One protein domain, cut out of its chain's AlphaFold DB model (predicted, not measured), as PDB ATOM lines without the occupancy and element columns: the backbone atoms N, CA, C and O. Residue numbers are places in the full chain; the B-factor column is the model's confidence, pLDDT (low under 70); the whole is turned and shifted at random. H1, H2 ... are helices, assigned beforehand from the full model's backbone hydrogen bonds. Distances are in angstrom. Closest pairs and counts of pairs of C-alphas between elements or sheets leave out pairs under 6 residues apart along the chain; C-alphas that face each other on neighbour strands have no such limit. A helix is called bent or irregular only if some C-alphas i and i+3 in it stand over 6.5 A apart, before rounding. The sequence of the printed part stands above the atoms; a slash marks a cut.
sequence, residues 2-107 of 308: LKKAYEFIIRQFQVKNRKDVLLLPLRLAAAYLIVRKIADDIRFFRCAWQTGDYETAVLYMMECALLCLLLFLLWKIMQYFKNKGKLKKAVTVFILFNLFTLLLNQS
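Overview. This is residues 2 to 107 of the 308 residues of an uncharacterized protein of Desulfonema ishimotonii (UniProt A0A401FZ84). An open zigzag of helices: the two longest, H2 and H3, form a helical hairpin shaped like a narrow V, joined at its point by residues 52 and 53 and spreading apart toward the other end. From the far end of H3 the chain folds back as H4, which makes a second V with H3 and points out of the plane of the first, while the short H1 makes a corner with H2 near the beginning of H2. The space between the arms is empty, and neighbouring helices come near each other at the turns. The printed part has 106 residues with four named helices, in the order H1, H2, H3, H4, and no named strand; the class is all helix. The whole is only just extended, close to loose, with a radius of gyration of the C-alphas of 19.7 A, and spans 55 by 39 by 29 A.

Along the chain. The longest helix, H2, is residues 18 to 51, 34 residues, and measures 50.4 A from first to last C-alpha. It runs from C-alpha 18 at (-2.077, 35.748, -24.273) to C-alpha 51 at (-6.612, -14.398, -25.937), so that y falls along it. H2 is only just irregular, since C-alphas 22 and 25 are 6.6 A apart, and it has a kink of 29 degrees near residue 25. H3, residues 54 to 81, is 40.8 A long and begins with C-alpha 54 at (1.628, -12.742, -25.487). H4, residues 86 to 105, is 28.5 A long and ends with C-alpha 105 at (6.191, 9.453, -46.939). H1, residues 2 to 13, is 16.4 A long.

Arrangement. H2 and H3 are a helical hairpin and touch, with 4 pairs of C-alphas within 8 A. Their closest C-alphas are those of Ala 48 and Tyr 54, 6.4 A apart. H2 touches H3 with residues 45 to 48 alone, and H3 touches H2 with residues 54 to 57 alone. The two run opposite ways at a shallow tilt of 26 degrees, and their centres are 17.0 A apart. H3 and H4 are close but not clearly touching, with the C-alphas of Phe 81 and Leu 87 the closest at 5.1 A. They run opposite ways at a tilt of 35.0 degrees, only just steep. H1 and H2 are also close but not clearly touching, with the C-alphas of Ile 10 and Val 21 the closest at 7.3 A. They run the same way at a steep tilt of 57 degrees. H1 and H3, H1 and H4, and H2 and H4 are apart. In H1, H3 and H4 every O i to N i+4 pair is within hydrogen-bond range; in H2 it is 27 of 30.

Size, cuts and confidence. The two C-alphas farthest apart are those of Lys 3 and Gly 52, at 56.0 A, and the C-alphas of Leu 2 and Ser 107, the first and last printed, are 37.0 A apart. The printed part has no cut. The links H1 to H2, H2 to H3 and H3 to H4 are tight, with 4, 2 and 4 residues between the helices, and there is no long link. Residues 25 to 40 of H2, residues 62 to 76 of H3, and residues 92 to 97 and 100 to 105 of H4 stand free. The mean pLDDT of the printed part is 78.2. Ten residues are under 70: residue 2, residues 5 to 6, residues 9 to 10, residue 26, residues 29 to 30 and residues 83 to 84.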
ATOM      1  N   LEU A   2     -16.771  37.404 -28.443       58.16
ATOM      2  CA  LEU A   2     -15.394  36.893 -28.292       58.16
ATOM      3  C   LEU A   2     -14.638  37.407 -27.051       58.16
ATOM      4  O   LEU A   2     -13.992  36.618 -26.375       58.16
ATOM      5  N   LYS A   3     -14.760  38.696 -26.700       77.12
ATOM      6  CA  LYS A   3     -14.084  39.268 -25.517       77.12
ATOM      7  C   LYS A   3     -14.543  38.633 -24.192       77.12
ATOM      8  O   LYS A   3     -13.714  38.331 -23.346       77.12
ATOM      9  N   LYS A   4     -15.848  38.357 -24.047       81.00
ATOM     10  CA  LYS A   4     -16.413  37.708 -22.848       81.00
ATOM     11  C   LYS A   4     -16.049  36.221 -22.770       81.00
ATOM     12  O   LYS A   4     -15.694  35.743 -21.701       81.00
ATOM     13  N   ALA A   5     -16.081  35.507 -23.900       66.56
ATOM     14  CA  ALA A   5     -15.619  34.117 -23.968       66.56
ATOM     15  C   ALA A   5     -14.123  34.001 -23.616       66.56
ATOM     16  O   ALA A   5     -13.707  33.093 -22.905       66.56
ATOM     17  N   TYR A   6     -13.325  34.972 -24.057       66.25
ATOM     18  CA  TYR A   6     -11.902  35.057 -23.757       66.25
ATOM     19  C   TYR A   6     -11.611  35.321 -22.270       66.25
ATOM     20  O   TYR A   6     -10.814  34.605 -21.666       66.25
ATOM     21  N   GLU A   7     -12.285  36.299 -21.656       74.62
ATOM     22  CA  GLU A   7     -12.156  36.583 -20.216       74.62
ATOM     23  C   GLU A   7     -12.599  35.391 -19.349       74.62
ATOM     24  O   GLU A   7     -11.973  35.109 -18.324       74.62
ATOM     25  N   PHE A   8     -13.617  34.641 -19.788       76.69
ATOM     26  CA  PHE A   8     -14.052  33.403 -19.137       76.69
ATOM     27  C   PHE A   8     -12.964  32.318 -19.164       76.69
ATOM     28  O   PHE A   8     -12.662  31.731 -18.126       76.69
ATOM     29  N   ILE A   9     -12.324  32.093 -20.320       65.56
ATOM     30  CA  ILE A   9     -11.235  31.112 -20.461       65.56
ATOM     31  C   ILE A   9     -10.027  31.503 -19.598       65.56
ATOM     32  O   ILE A   9      -9.467  30.649 -18.913       65.56
ATOM     33  N   ILE A  10      -9.642  32.785 -19.561       65.81
ATOM     34  CA  ILE A  10      -8.540  33.244 -18.697       65.81
ATOM     35  C   ILE A  10      -8.844  32.972 -17.223       65.81
ATOM     36  O   ILE A  10      -7.974  32.467 -16.512       65.81
ATOM     37  N   ARG A  11     -10.067  33.286 -16.768       75.44
ATOM     38  CA  ARG A  11     -10.479  33.068 -15.374       75.44
ATOM     39  C   ARG A  11     -10.512  31.589 -14.998       75.44
ATOM     40  O   ARG A  11     -10.037  31.249 -13.923       75.44
ATOM     41  N   GLN A  12     -11.045  30.728 -15.864       74.62
ATOM     42  CA  GLN A  12     -11.187  29.297 -15.573       74.62
ATOM     43  C   GLN A  12      -9.857  28.537 -15.626       74.62
ATOM     44  O   GLN A  12      -9.629  27.649 -14.812       74.62
ATOM     45  N   PHE A  13      -8.954  28.899 -16.541       71.69
ATOM     46  CA  PHE A  13      -7.704  28.160 -16.765       71.69
ATOM     47  C   PHE A  13      -6.452  28.860 -16.205       71.69
ATOM     48  O   PHE A  13      -5.337  28.424 -16.483       71.69
ATOM     49  N   GLN A  14      -6.621  29.944 -15.431       77.25
ATOM     50  CA  GLN A  14      -5.545  30.733 -14.804       77.25
ATOM     51  C   GLN A  14      -4.398  31.100 -15.765       77.25
ATOM     52  O   GLN A  14      -3.208  31.019 -15.446       77.25
ATOM     53  N   VAL A  15      -4.754  31.495 -16.983       73.75
ATOM     54  CA  VAL A  15      -3.786  31.662 -18.066       73.75
ATOM     55  C   VAL A  15      -3.106  33.032 -17.962       73.75
ATOM     56  O   VAL A  15      -3.712  34.052 -18.278       73.75
ATOM     57  N   LYS A  16      -1.839  33.067 -17.517       78.50
ATOM     58  CA  LYS A  16      -1.098  34.317 -17.241       78.50
ATOM     59  C   LYS A  16      -0.759  35.149 -18.487       78.50
ATOM     60  O   LYS A  16      -0.588  36.357 -18.361       78.50
ATOM     61  N   ASN A  17      -0.644  34.543 -19.672       80.81
ATOM     62  CA  ASN A  17      -0.241  35.237 -20.900       80.81
ATOM     63  C   ASN A  17      -1.144  34.923 -22.103       80.81
ATOM     64  O   ASN A  17      -1.589  33.796 -22.297       80.81
ATOM     65  N   ARG A  18      -1.325  35.903 -23.004       73.38
ATOM     66  CA  ARG A  18      -2.077  35.748 -24.273       73.38
ATOM     67  C   ARG A  18      -1.625  34.545 -25.107       73.38
ATOM     68  O   ARG A  18      -2.453  33.866 -25.706       73.38
ATOM     69  N   LYS A  19      -0.315  34.278 -25.123       75.81
ATOM     70  CA  LYS A  19       0.287  33.144 -25.841       75.81
ATOM     71  C   LYS A  19      -0.142  31.795 -25.261       75.81
ATOM     72  O   LYS A  19      -0.330  30.849 -26.015       75.81
ATOM     73  N   ASP A  20      -0.364  31.720 -23.953       74.19
ATOM     74  CA  ASP A  20      -0.788  30.487 -23.293       74.19
ATOM     75  C   ASP A  20      -2.253  30.142 -23.611       74.19
ATOM     76  O   ASP A  20      -2.597  28.965 -23.664       74.19
ATOM     77  N   VAL A  21      -3.103  31.138 -23.909       77.50
ATOM     78  CA  VAL A  21      -4.500  30.895 -24.324       77.50
ATOM     79  C   VAL A  21      -4.549  30.201 -25.686       77.50
ATOM     80  O   VAL A  21      -5.354  29.297 -25.880       77.50
ATOM     81  N   LEU A  22      -3.658  30.570 -26.613       73.81
ATOM     82  CA  LEU A  22      -3.540  29.906 -27.919       73.81
ATOM     83  C   LEU A  22      -2.919  28.506 -27.805       73.81
ATOM     84  O   LEU A  22      -3.214  27.632 -28.615       73.81
ATOM     85  N   LEU A  23      -2.083  28.278 -26.789       75.12
ATOM     86  CA  LEU A  23      -1.486  26.970 -26.513       75.12
ATOM     87  C   LEU A  23      -2.431  26.030 -25.756       75.12
ATOM     88  O   LEU A  23      -2.217  24.819 -25.788       75.12
ATOM     89  N   LEU A  24      -3.463  26.544 -25.083       77.38
ATOM     90  CA  LEU A  24      -4.380  25.734 -24.282       77.38
ATOM     91  C   LEU A  24      -5.129  24.675 -25.119       77.38
ATOM     92  O   LEU A  24      -5.078  23.509 -24.725       77.38
ATOM     93  N   PRO A  25      -5.740  24.990 -26.284       77.62
ATOM     94  CA  PRO A  25      -6.343  23.973 -27.147       77.62
ATOM     95  C   PRO A  25      -5.335  22.920 -27.608       77.62
ATOM     96  O   PRO A  25      -5.663  21.740 -27.642       77.62
ATOM     97  N   LEU A  26      -4.096  23.327 -27.903       68.25
ATOM     98  CA  LEU A  26      -3.030  22.411 -28.311       68.25
ATOM     99  C   LEU A  26      -2.654  21.450 -27.172       68.25
ATOM    100  O   LEU A  26      -2.510  20.252 -27.394       68.25
ATOM    101  N   ARG A  27      -2.544  21.960 -25.937       74.19
ATOM    102  CA  ARG A  27      -2.286  21.148 -24.737       74.19
ATOM    103  C   ARG A  27      -3.437  20.189 -24.449       74.19
ATOM    104  O   ARG A  27      -3.178  19.031 -24.142       74.19
ATOM    105  N   LEU A  28      -4.684  20.647 -24.571       77.25
ATOM    106  CA  LEU A  28      -5.870  19.806 -24.399       77.25
ATOM    107  C   LEU A  28      -5.954  18.725 -25.480       77.25
ATOM    108  O   LEU A  28      -6.219  17.572 -25.156       77.25
ATOM    109  N   ALA A  29      -5.667  19.064 -26.739       68.12
ATOM    110  CA  ALA A  29      -5.595  18.100 -27.830       68.12
ATOM    111  C   ALA A  29      -4.494  17.058 -27.578       68.12
ATOM    112  O   ALA A  29      -4.748  15.861 -27.692       68.12
ATOM    113  N   ALA A  30      -3.300  17.489 -27.158       69.88
ATOM    114  CA  ALA A  30      -2.210  16.583 -26.806       69.88
ATOM    115  C   ALA A  30      -2.585  15.669 -25.628       69.88
ATOM    116  O   ALA A  30      -2.405  14.456 -25.711       69.88
ATOM    117  N   ALA A  31      -3.170  16.220 -24.560       72.00
ATOM    118  CA  ALA A  31      -3.636  15.450 -23.409       72.00
ATOM    119  C   ALA A  31      -4.722  14.435 -23.802       72.00
ATOM    120  O   ALA A  31      -4.646  13.276 -23.403       72.00
ATOM    121  N   TYR A  32      -5.688  14.836 -24.633       77.06
ATOM    122  CA  TYR A  32      -6.714  13.943 -25.171       77.06
ATOM    123  C   TYR A  32      -6.100  12.788 -25.973       77.06
ATOM    124  O   TYR A  32      -6.480  11.637 -25.767       77.06
ATOM    125  N   LEU A  33      -5.127  13.069 -26.847       70.44
ATOM    126  CA  LEU A  33      -4.436  12.040 -27.628       70.44
ATOM    127  C   LEU A  33      -3.664  11.060 -26.733       70.44
ATOM    128  O   LEU A  33      -3.718   9.855 -26.980       70.44
ATOM    129  N   ILE A  34      -3.010  11.552 -25.675       72.06
ATOM    130  CA  ILE A  34      -2.308  10.720 -24.685       72.06
ATOM    131  C   ILE A  34      -3.297   9.824 -23.932       72.06
ATOM    132  O   ILE A  34      -3.120   8.610 -23.896       72.06
ATOM    133  N   VAL A  35      -4.366  10.394 -23.370       75.06
ATOM    134  CA  VAL A  35      -5.378   9.634 -22.613       75.06
ATOM    135  C   VAL A  35      -6.060   8.597 -23.501       75.06
ATOM    136  O   VAL A  35      -6.240   7.450 -23.095       75.06
ATOM    137  N   ARG A  36      -6.401   8.970 -24.738       75.62
ATOM    138  CA  ARG A  36      -6.979   8.052 -25.720       75.62
ATOM    139  C   ARG A  36      -6.024   6.906 -26.043       75.62
ATOM    140  O   ARG A  36      -6.465   5.762 -26.037       75.62
ATOM    141  N   LYS A  37      -4.736   7.195 -26.263       76.31
ATOM    142  CA  LYS A  37      -3.703   6.174 -26.481       76.31
ATOM    143  C   LYS A  37      -3.624   5.209 -25.297       76.31
ATOM    144  O   LYS A  37      -3.729   4.010 -25.510       76.31
ATOM    145  N   ILE A  38      -3.559   5.719 -24.068       76.38
ATOM    146  CA  ILE A  38      -3.558   4.888 -22.853       76.38
ATOM    147  C   ILE A  38      -4.808   3.993 -22.800       76.38
ATOM    148  O   ILE A  38      -4.715   2.806 -22.502       76.38
ATOM    149  N   ALA A  39      -5.987   4.529 -23.126       79.12
ATOM    150  CA  ALA A  39      -7.229   3.758 -23.136       79.12
ATOM    151  C   ALA A  39      -7.289   2.697 -24.253       79.12
ATOM    152  O   ALA A  39      -7.925   1.653 -24.074       79.12
ATOM    153  N   ASP A  40      -6.686   2.961 -25.414       74.94
ATOM    154  CA  ASP A  40      -6.509   1.974 -26.484       74.94
ATOM    155  C   ASP A  40      -5.546   0.863 -26.032       74.94
ATOM    156  O   ASP A  40      -5.850  -0.315 -26.205       74.94
ATOM    157  N   ASP A  41      -4.452   1.223 -25.356       79.06
ATOM    158  CA  ASP A  41      -3.434   0.286 -24.872       79.06
ATOM    159  C   ASP A  41      -3.974  -0.631 -23.776       79.06
ATOM    160  O   ASP A  41      -3.798  -1.844 -23.842       79.06
ATOM    161  N   ILE A  42      -4.715  -0.087 -22.805       83.31
ATOM    162  CA  ILE A  42      -5.374  -0.887 -21.759       83.31
ATOM    163  C   ILE A  42      -6.334  -1.907 -22.382       83.31
ATOM    164  O   ILE A  42      -6.392  -3.058 -21.942       83.31
ATOM    165  N   ARG A  43      -7.093  -1.508 -23.412       81.00
ATOM    166  CA  ARG A  43      -7.993  -2.421 -24.132       81.00
ATOM    167  C   ARG A  43      -7.222  -3.491 -24.890       81.00
ATOM    168  O   ARG A  43      -7.611  -4.656 -24.829       81.00
ATOM    169  N   PHE A  44      -6.140  -3.102 -25.558       80.94
ATOM    170  CA  PHE A  44      -5.258  -4.021 -26.262       80.94
ATOM    171  C   PHE A  44      -4.669  -5.065 -25.304       80.94
ATOM    172  O   PHE A  44      -4.866  -6.253 -25.535       80.94
ATOM    173  N   PHE A  45      -4.057  -4.648 -24.192       82.94
ATOM    174  CA  PHE A  45      -3.480  -5.568 -23.208       82.94
ATOM    175  C   PHE A  45      -4.518  -6.479 -22.565       82.94
ATOM    176  O   PHE A  45      -4.276  -7.675 -22.431       82.94
ATOM    177  N   ARG A  46      -5.691  -5.945 -22.198       86.44
ATOM    178  CA  ARG A  46      -6.782  -6.768 -21.658       86.44
ATOM    179  C   ARG A  46      -7.176  -7.858 -22.648       86.44
ATOM    180  O   ARG A  46      -7.380  -8.995 -22.238       86.44
ATOM    181  N   CYS A  47      -7.291  -7.511 -23.925       82.12
ATOM    182  CA  CYS A  47      -7.622  -8.485 -24.946       82.12
ATOM    183  C   CYS A  47      -6.487  -9.496 -25.154       82.12
ATOM    184  O   CYS A  47      -6.760 -10.687 -25.098       82.12
ATOM    185  N   ALA A  48      -5.238  -9.043 -25.318       82.81
ATOM    186  CA  ALA A  48      -4.084  -9.918 -25.534       82.81
ATOM    187  C   ALA A  48      -3.929 -10.932 -24.391       82.81
ATOM    188  O   ALA A  48      -3.684 -12.112 -24.623       82.81
ATOM    189  N   TRP A  49      -4.175 -10.485 -23.157       84.94
ATOM    190  CA  TRP A  49      -4.231 -11.344 -21.978       84.94
ATOM    191  C   TRP A  49      -5.359 -12.379 -22.054       84.94
ATOM    192  O   TRP A  49      -5.142 -13.556 -21.789       84.94
ATOM    193  N   GLN A  50      -6.569 -11.961 -22.439       85.50
ATOM    194  CA  GLN A  50      -7.720 -12.860 -22.580       85.50
ATOM    195  C   GLN A  50      -7.546 -13.888 -23.704       85.50
ATOM    196  O   GLN A  50      -8.117 -14.972 -23.623       85.50
ATOM    197  N   THR A  51      -6.796 -13.550 -24.752       79.25
ATOM    198  CA  THR A  51      -6.612 -14.398 -25.937       79.25
ATOM    199  C   THR A  51      -5.326 -15.216 -25.897       79.25
ATOM    200  O   THR A  51      -5.136 -16.057 -26.768       79.25
ATOM    201  N   GLY A  52      -4.447 -14.981 -24.916       84.25
ATOM    202  CA  GLY A  52      -3.126 -15.608 -24.842       84.25
ATOM    203  C   GLY A  52      -2.146 -15.121 -25.915       84.25
ATOM    204  O   GLY A  52      -1.173 -15.810 -26.210       84.25
ATOM    205  N   ASP A  53      -2.386 -13.948 -26.508       80.50
ATOM    206  CA  ASP A  53      -1.540 -13.353 -27.554       80.50
ATOM    207  C   ASP A  53      -0.366 -12.579 -26.924       80.50
ATOM    208  O   ASP A  53      -0.272 -11.346 -26.972       80.50
ATOM    209  N   TYR A  54       0.507 -13.317 -26.234       83.75
ATOM    210  CA  TYR A  54       1.628 -12.742 -25.487       83.75
ATOM    211  C   TYR A  54       2.715 -12.170 -26.396       83.75
ATOM    212  O   TYR A  54       3.356 -11.188 -26.026       83.75
ATOM    213  N   GLU A  55       2.909 -12.737 -27.588       77.88
ATOM    214  CA  GLU A  55       3.910 -12.268 -28.550       77.88
ATOM    215  C   GLU A  55       3.624 -10.823 -28.975       77.88
ATOM    216  O   GLU A  55       4.492  -9.952 -28.857       77.88
ATOM    217  N   THR A  56       2.374 -10.523 -29.345       73.12
ATOM    218  CA  THR A  56       1.976  -9.162 -29.721       73.12
ATOM    219  C   THR A  56       2.085  -8.198 -28.535       73.12
ATOM    220  O   THR A  56       2.467  -7.037 -28.705       73.12
ATOM    221  N   ALA A  57       1.794  -8.657 -27.312       80.19
ATOM    222  CA  ALA A  57       1.962  -7.849 -26.104       80.19
ATOM    223  C   ALA A  57       3.440  -7.519 -25.815       80.19
ATOM    224  O   ALA A  57       3.750  -6.380 -25.461       80.19
ATOM    225  N   VAL A  58       4.352  -8.479 -25.995       83.38
ATOM    226  CA  VAL A  58       5.800  -8.280 -25.816       83.38
ATOM    227  C   VAL A  58       6.344  -7.302 -26.853       83.38
ATOM    228  O   VAL A  58       7.007  -6.335 -26.472       83.38
ATOM    229  N   LEU A  59       6.009  -7.486 -28.134       75.38
ATOM    230  CA  LEU A  59       6.399  -6.558 -29.201       75.38
ATOM    231  C   LEU A  59       5.935  -5.130 -28.890       75.38
ATOM    232  O   LEU A  59       6.712  -4.180 -28.989       75.38
ATOM    233  N   TYR A  60       4.702  -4.981 -28.409       78.50
ATOM    234  CA  TYR A  60       4.160  -3.687 -28.017       78.50
ATOM    235  C   TYR A  60       4.899  -3.050 -26.821       78.50
ATOM    236  O   TYR A  60       5.163  -1.843 -26.805       78.50
ATOM    237  N   MET A  61       5.279  -3.845 -25.817       81.44
ATOM    238  CA  MET A  61       6.085  -3.368 -24.684       81.44
ATOM    239  C   MET A  61       7.480  -2.913 -25.126       81.44
ATOM    240  O   MET A  61       7.975  -1.895 -24.634       81.44
ATOM    241  N   MET A  62       8.095  -3.618 -26.080       77.75
ATOM    242  CA  MET A  62       9.377  -3.219 -26.670       77.75
ATOM    243  C   MET A  62       9.261  -1.890 -27.430       77.75
ATOM    244  O   MET A  62      10.099  -1.010 -27.235       77.75
ATOM    245  N   GLU A  63       8.200  -1.697 -28.223       76.06
ATOM    246  CA  GLU A  63       7.909  -0.415 -28.885       76.06
ATOM    247  C   GLU A  63       7.784   0.734 -27.869       76.06
ATOM    248  O   GLU A  63       8.371   1.804 -28.053       76.06
ATOM    249  N   CYS A  64       7.071   0.511 -26.758       77.94
ATOM    250  CA  CYS A  64       6.922   1.509 -25.695       77.94
ATOM    251  C   CYS A  64       8.256   1.836 -25.011       77.94
ATOM    252  O   CYS A  64       8.565   3.009 -24.789       77.94
ATOM    253  N   ALA A  65       9.065   0.823 -24.693       82.50
ATOM    254  CA  ALA A  65      10.386   1.018 -24.097       82.50
ATOM    255  C   ALA A  65      11.302   1.841 -25.016       82.50
ATOM    256  O   ALA A  65      11.995   2.755 -24.562       82.50
ATOM    257  N   LEU A  66      11.249   1.569 -26.321       77.62
ATOM    258  CA  LEU A  66      12.020   2.284 -27.327       77.62
ATOM    259  C   LEU A  66      11.576   3.746 -27.472       77.62
ATOM    260  O   LEU A  66      12.425   4.636 -27.546       77.62
ATOM    261  N   LEU A  67      10.268   4.025 -27.428       74.81
ATOM    262  CA  LEU A  67       9.756   5.400 -27.362       74.81
ATOM    263  C   LEU A  67      10.265   6.143 -26.127       74.81
ATOM    264  O   LEU A  67      10.713   7.285 -26.241       74.81
ATOM    265  N   CYS A  68      10.219   5.510 -24.953       79.31
ATOM    266  CA  CYS A  68      10.720   6.110 -23.717       79.31
ATOM    267  C   CYS A  68      12.213   6.449 -23.821       79.31
ATOM    268  O   CYS A  68      12.623   7.545 -23.430       79.31
ATOM    269  N   LEU A  69      13.016   5.552 -24.403       82.50
ATOM    270  CA  LEU A  69      14.437   5.784 -24.651       82.50
ATOM    271  C   LEU A  69      14.664   6.963 -25.610       82.50
ATOM    272  O   LEU A  69      15.475   7.844 -25.321       82.50
ATOM    273  N   LEU A  70      13.922   7.030 -26.719       74.50
ATOM    274  CA  LEU A  70      14.011   8.133 -27.683       74.50
ATOM    275  C   LEU A  70      13.631   9.479 -27.054       74.50
ATOM    276  O   LEU A  70      14.339  10.469 -27.245       74.50
ATOM    277  N   LEU A  71      12.559   9.523 -26.257       76.50
ATOM    278  CA  LEU A  71      12.150  10.730 -25.532       76.50
ATOM    279  C   LEU A  71      13.218  11.180 -24.527       76.50
ATOM    280  O   LEU A  71      13.502  12.375 -24.421       76.50
ATOM    281  N   PHE A  72      13.851  10.236 -23.828       83.50
ATOM    282  CA  PHE A  72      14.959  10.523 -22.921       83.50
ATOM    283  C   PHE A  72      16.172  11.113 -23.657       83.50
ATOM    284  O   PHE A  72      16.735  12.121 -23.214       83.50
ATOM    285  N   LEU A  73      16.549  10.540 -24.804       80.25
ATOM    286  CA  LEU A  73      17.641  11.049 -25.639       80.25
ATOM    287  C   LEU A  73      17.335  12.450 -26.177       80.25
ATOM    288  O   LEU A  73      18.172  13.347 -26.060       80.25
ATOM    289  N   LEU A  74      16.122  12.681 -26.686       75.81
ATOM    290  CA  LEU A  74      15.673  14.003 -27.134       75.81
ATOM    291  C   LEU A  74      15.739  15.033 -26.003       75.81
ATOM    292  O   LEU A  74      16.220  16.148 -26.208       75.81
ATOM    293  N   TRP A  75      15.318  14.665 -24.791       82.38
ATOM    294  CA  TRP A  75      15.419  15.539 -23.624       82.38
ATOM    295  C   TRP A  75      16.875  15.894 -23.285       82.38
ATOM    296  O   TRP A  75      17.179  17.068 -23.055       82.38
ATOM    297  N   LYS A  76      17.796  14.919 -23.315       84.19
ATOM    298  CA  LYS A  76      19.239  15.156 -23.116       84.19
ATOM    299  C   LYS A  76      19.828  16.069 -24.192       84.19
ATOM    300  O   LYS A  76      20.572  16.993 -23.863       84.19
ATOM    301  N   ILE A  77      19.456  15.865 -25.454       76.88
ATOM    302  CA  ILE A  77      19.868  16.714 -26.576       76.88
ATOM    303  C   ILE A  77      19.355  18.148 -26.378       76.88
ATOM    304  O   ILE A  77      20.119  19.106 -26.499       76.88
ATOM    305  N   MET A  78      18.085  18.325 -26.000       74.88
ATOM    306  CA  MET A  78      17.531  19.653 -25.718       74.88
ATOM    307  C   MET A  78      18.251  20.351 -24.559       74.88
ATOM    308  O   MET A  78      18.535  21.545 -24.656       74.88
ATOM    309  N   GLN A  79      18.587  19.623 -23.489       80.06
ATOM    310  CA  GLN A  79      19.395  20.143 -22.380       80.06
ATOM    311  C   GLN A  79      20.778  20.605 -22.860       80.06
ATOM    312  O   GLN A  79      21.207  21.704 -22.512       80.06
ATOM    313  N   TYR A  80      21.440  19.821 -23.717       81.88
ATOM    314  CA  TYR A  80      22.740  20.173 -24.296       81.88
ATOM    315  C   TYR A  80      22.687  21.476 -25.112       81.88
ATOM    316  O   TYR A  80      23.562  22.336 -24.994       81.88
ATOM    317  N   PHE A  81      21.628  21.672 -25.903       74.75
ATOM    318  CA  PHE A  81      21.475  22.865 -26.739       74.75
ATOM    319  C   PHE A  81      20.939  24.099 -25.998       74.75
ATOM    320  O   PHE A  81      21.060  25.211 -26.518       74.75
ATOM    321  N   LYS A  82      20.410  23.948 -24.776       71.62
ATOM    322  CA  LYS A  82      19.769  25.019 -23.987       71.62
ATOM    323  C   LYS A  82      20.658  26.251 -23.749       71.62
ATOM    324  O   LYS A  82      20.137  27.351 -23.603       71.62
ATOM    325  N   ASN A  83      21.984  26.097 -23.787       66.81
ATOM    326  CA  ASN A  83      22.935  27.150 -23.408       66.81
ATOM    327  C   ASN A  83      23.452  28.039 -24.550       66.81
ATOM    328  O   ASN A  83      24.273  28.918 -24.300       66.81
ATOM    329  N   LYS A  84      23.040  27.850 -25.812       62.75
ATOM    330  CA  LYS A  84      23.586  28.640 -26.936       62.75
ATOM    331  C   LYS A  84      22.483  28.961 -27.941       62.75
ATOM    332  O   LYS A  84      21.663  28.101 -28.244       62.75
ATOM    333  N   GLY A  85      22.507  30.149 -28.559       71.88
ATOM    334  CA  GLY A  85      21.591  30.548 -29.654       71.88
ATOM    335  C   GLY A  85      21.495  29.556 -30.836       71.88
ATOM    336  O   GLY A  85      20.622  29.683 -31.690       71.88
ATOM    337  N   LYS A  86      22.346  28.522 -30.839       76.44
ATOM    338  CA  LYS A  86      22.288  27.304 -31.653       76.44
ATOM    339  C   LYS A  86      20.982  26.504 -31.499       76.44
ATOM    340  O   LYS A  86      20.573  25.899 -32.484       76.44
ATOM    341  N   LEU A  87      20.294  26.544 -30.347       80.06
ATOM    342  CA  LEU A  87      19.023  25.820 -30.157       80.06
ATOM    343  C   LEU A  87      17.963  26.247 -31.174       80.06
ATOM    344  O   LEU A  87      17.305  25.399 -31.761       80.06
ATOM    345  N   LYS A  88      17.829  27.556 -31.425       77.81
ATOM    346  CA  LYS A  88      16.839  28.070 -32.382       77.81
ATOM    347  C   LYS A  88      17.090  27.513 -33.783       77.81
ATOM    348  O   LYS A  88      16.167  27.001 -34.399       77.81
ATOM    349  N   LYS A  89      18.348  27.542 -34.244       82.62
ATOM    350  CA  LYS A  89      18.742  26.995 -35.553       82.62
ATOM    351  C   LYS A  89      18.493  25.486 -35.636       82.62
ATOM    352  O   LYS A  89      17.918  25.031 -36.615       82.62
ATOM    353  N   ALA A  90      18.873  24.732 -34.603       82.56
ATOM    354  CA  ALA A  90      18.660  23.285 -34.556       82.56
ATOM    355  C   ALA A  90      17.168  22.918 -34.592       82.56
ATOM    356  O   ALA A  90      16.767  22.056 -35.367       82.56
ATOM    357  N   VAL A  91      16.337  23.620 -33.816       82.69
ATOM    358  CA  VAL A  91      14.878  23.435 -33.818       82.69
ATOM    359  C   VAL A  91      14.289  23.764 -35.189       82.69
ATOM    360  O   VAL A  91      13.485  22.987 -35.695       82.69
ATOM    361  N   THR A  92      14.705  24.863 -35.827       82.50
ATOM    362  CA  THR A  92      14.248  25.202 -37.185       82.50
ATOM    363  C   THR A  92      14.601  24.107 -38.190       82.50
ATOM    364  O   THR A  92      13.725  23.672 -38.931       82.50
ATOM    365  N   VAL A  93      15.846  23.616 -38.194       86.88
ATOM    366  CA  VAL A  93      16.274  22.525 -39.089       86.88
ATOM    367  C   VAL A  93      15.471  21.251 -38.830       86.88
ATOM    368  O   VAL A  93      15.010  20.623 -39.778       86.88
ATOM    369  N   PHE A  94      15.240  20.895 -37.566       86.06
ATOM    370  CA  PHE A  94      14.441  19.724 -37.207       86.06
ATOM    371  C   PHE A  94      12.987  19.840 -37.686       86.06
ATOM    372  O   PHE A  94      12.441  18.882 -38.226       86.06
ATOM    373  N   ILE A  95      12.360  21.010 -37.534       82.25
ATOM    374  CA  ILE A  95      11.000  21.255 -38.040       82.25
ATOM    375  C   ILE A  95      10.963  21.115 -39.564       82.25
ATOM    376  O   ILE A  95      10.084  20.432 -40.081       82.25
ATOM    377  N   LEU A  96      11.923  21.713 -40.279       86.44
ATOM    378  CA  LEU A  96      12.007  21.605 -41.739       86.44
ATOM    379  C   LEU A  96      12.224  20.157 -42.193       86.44
ATOM    380  O   LEU A  96      11.585  19.715 -43.142       86.44
ATOM    381  N   PHE A  97      13.064  19.398 -41.487       87.56
ATOM    382  CA  PHE A  97      13.280  17.977 -41.750       87.56
ATOM    383  C   PHE A  97      12.009  17.144 -41.528       87.56
ATOM    384  O   PHE A  97      11.668  16.299 -42.353       87.56
ATOM    385  N   ASN A  98      11.254  17.405 -40.456       85.00
ATOM    386  CA  ASN A  98       9.974  16.729 -40.226       85.00
ATOM    387  C   ASN A  98       8.928  17.113 -41.273       85.00
ATOM    388  O   ASN A  98       8.201  16.248 -41.736       85.00
ATOM    389  N   LEU A  99       8.874  18.379 -41.689       80.81
ATOM    390  CA  LEU A  99       7.972  18.804 -42.757       80.81
ATOM    391  C   LEU A  99       8.323  18.115 -44.083       80.81
ATOM    392  O   LEU A  99       7.437  17.631 -44.775       80.81
ATOM    393  N   PHE A 100       9.615  18.026 -44.407       88.44
ATOM    394  CA  PHE A 100      10.108  17.318 -45.586       88.44
ATOM    395  C   PHE A 100       9.756  15.825 -45.556       88.44
ATOM    396  O   PHE A 100       9.199  15.306 -46.518       88.44
ATOM    397  N   THR A 101      10.023  15.141 -44.442       86.25
ATOM    398  CA  THR A 101       9.702  13.709 -44.291       86.25
ATOM    399  C   THR A 101       8.195  13.444 -44.301       86.25
ATOM    400  O   THR A 101       7.746  12.512 -44.964       86.25
ATOM    401  N   LEU A 102       7.393  14.322 -43.692       84.88
ATOM    402  CA  LEU A 102       5.933  14.231 -43.728       84.88
ATOM    403  C   LEU A 102       5.397  14.341 -45.161       84.88
ATOM    404  O   LEU A 102       4.482  13.607 -45.526       84.88
ATOM    405  N   LEU A 103       5.980  15.221 -45.981       86.31
ATOM    406  CA  LEU A 103       5.612  15.376 -47.390       86.31
ATOM    407  C   LEU A 103       6.032  14.181 -48.253       86.31
ATOM    408  O   LEU A 103       5.308  13.831 -49.179       86.31
ATOM    409  N   LEU A 104       7.183  13.565 -47.970       87.69
ATOM    410  CA  LEU A 104       7.689  12.449 -48.770       87.69
ATOM    411  C   LEU A 104       6.928  11.146 -48.534       87.69
ATOM    412  O   LEU A 104       6.612  10.446 -49.490       87.69
ATOM    413  N   ASN A 105       6.697  10.783 -47.273       87.81
ATOM    414  CA  ASN A 105       6.191   9.453 -46.939       87.81
ATOM    415  C   ASN A 105       5.303   9.417 -45.692       87.81
ATOM    416  O   ASN A 105       5.182   8.374 -45.051       87.81
ATOM    417  N   GLN A 106       4.704  10.560 -45.342       89.62
ATOM    418  CA  GLN A 106       3.804  10.691 -44.196       89.62
ATOM    419  C   GLN A 106       4.447  10.242 -42.871       89.62
ATOM    420  O   GLN A 106       3.786   9.721 -41.972       89.62
ATOM    421  N   SER A 107       5.760  10.449 -42.736       90.12
ATOM    422  CA  SER A 107       6.497  10.122 -41.518       90.12
ATOM    423  C   SER A 107       6.983  11.361 -40.779       90.12
ATOM    424  O   SER A 107       7.217  12.419 -41.355       90.12
TER     425      SER A 107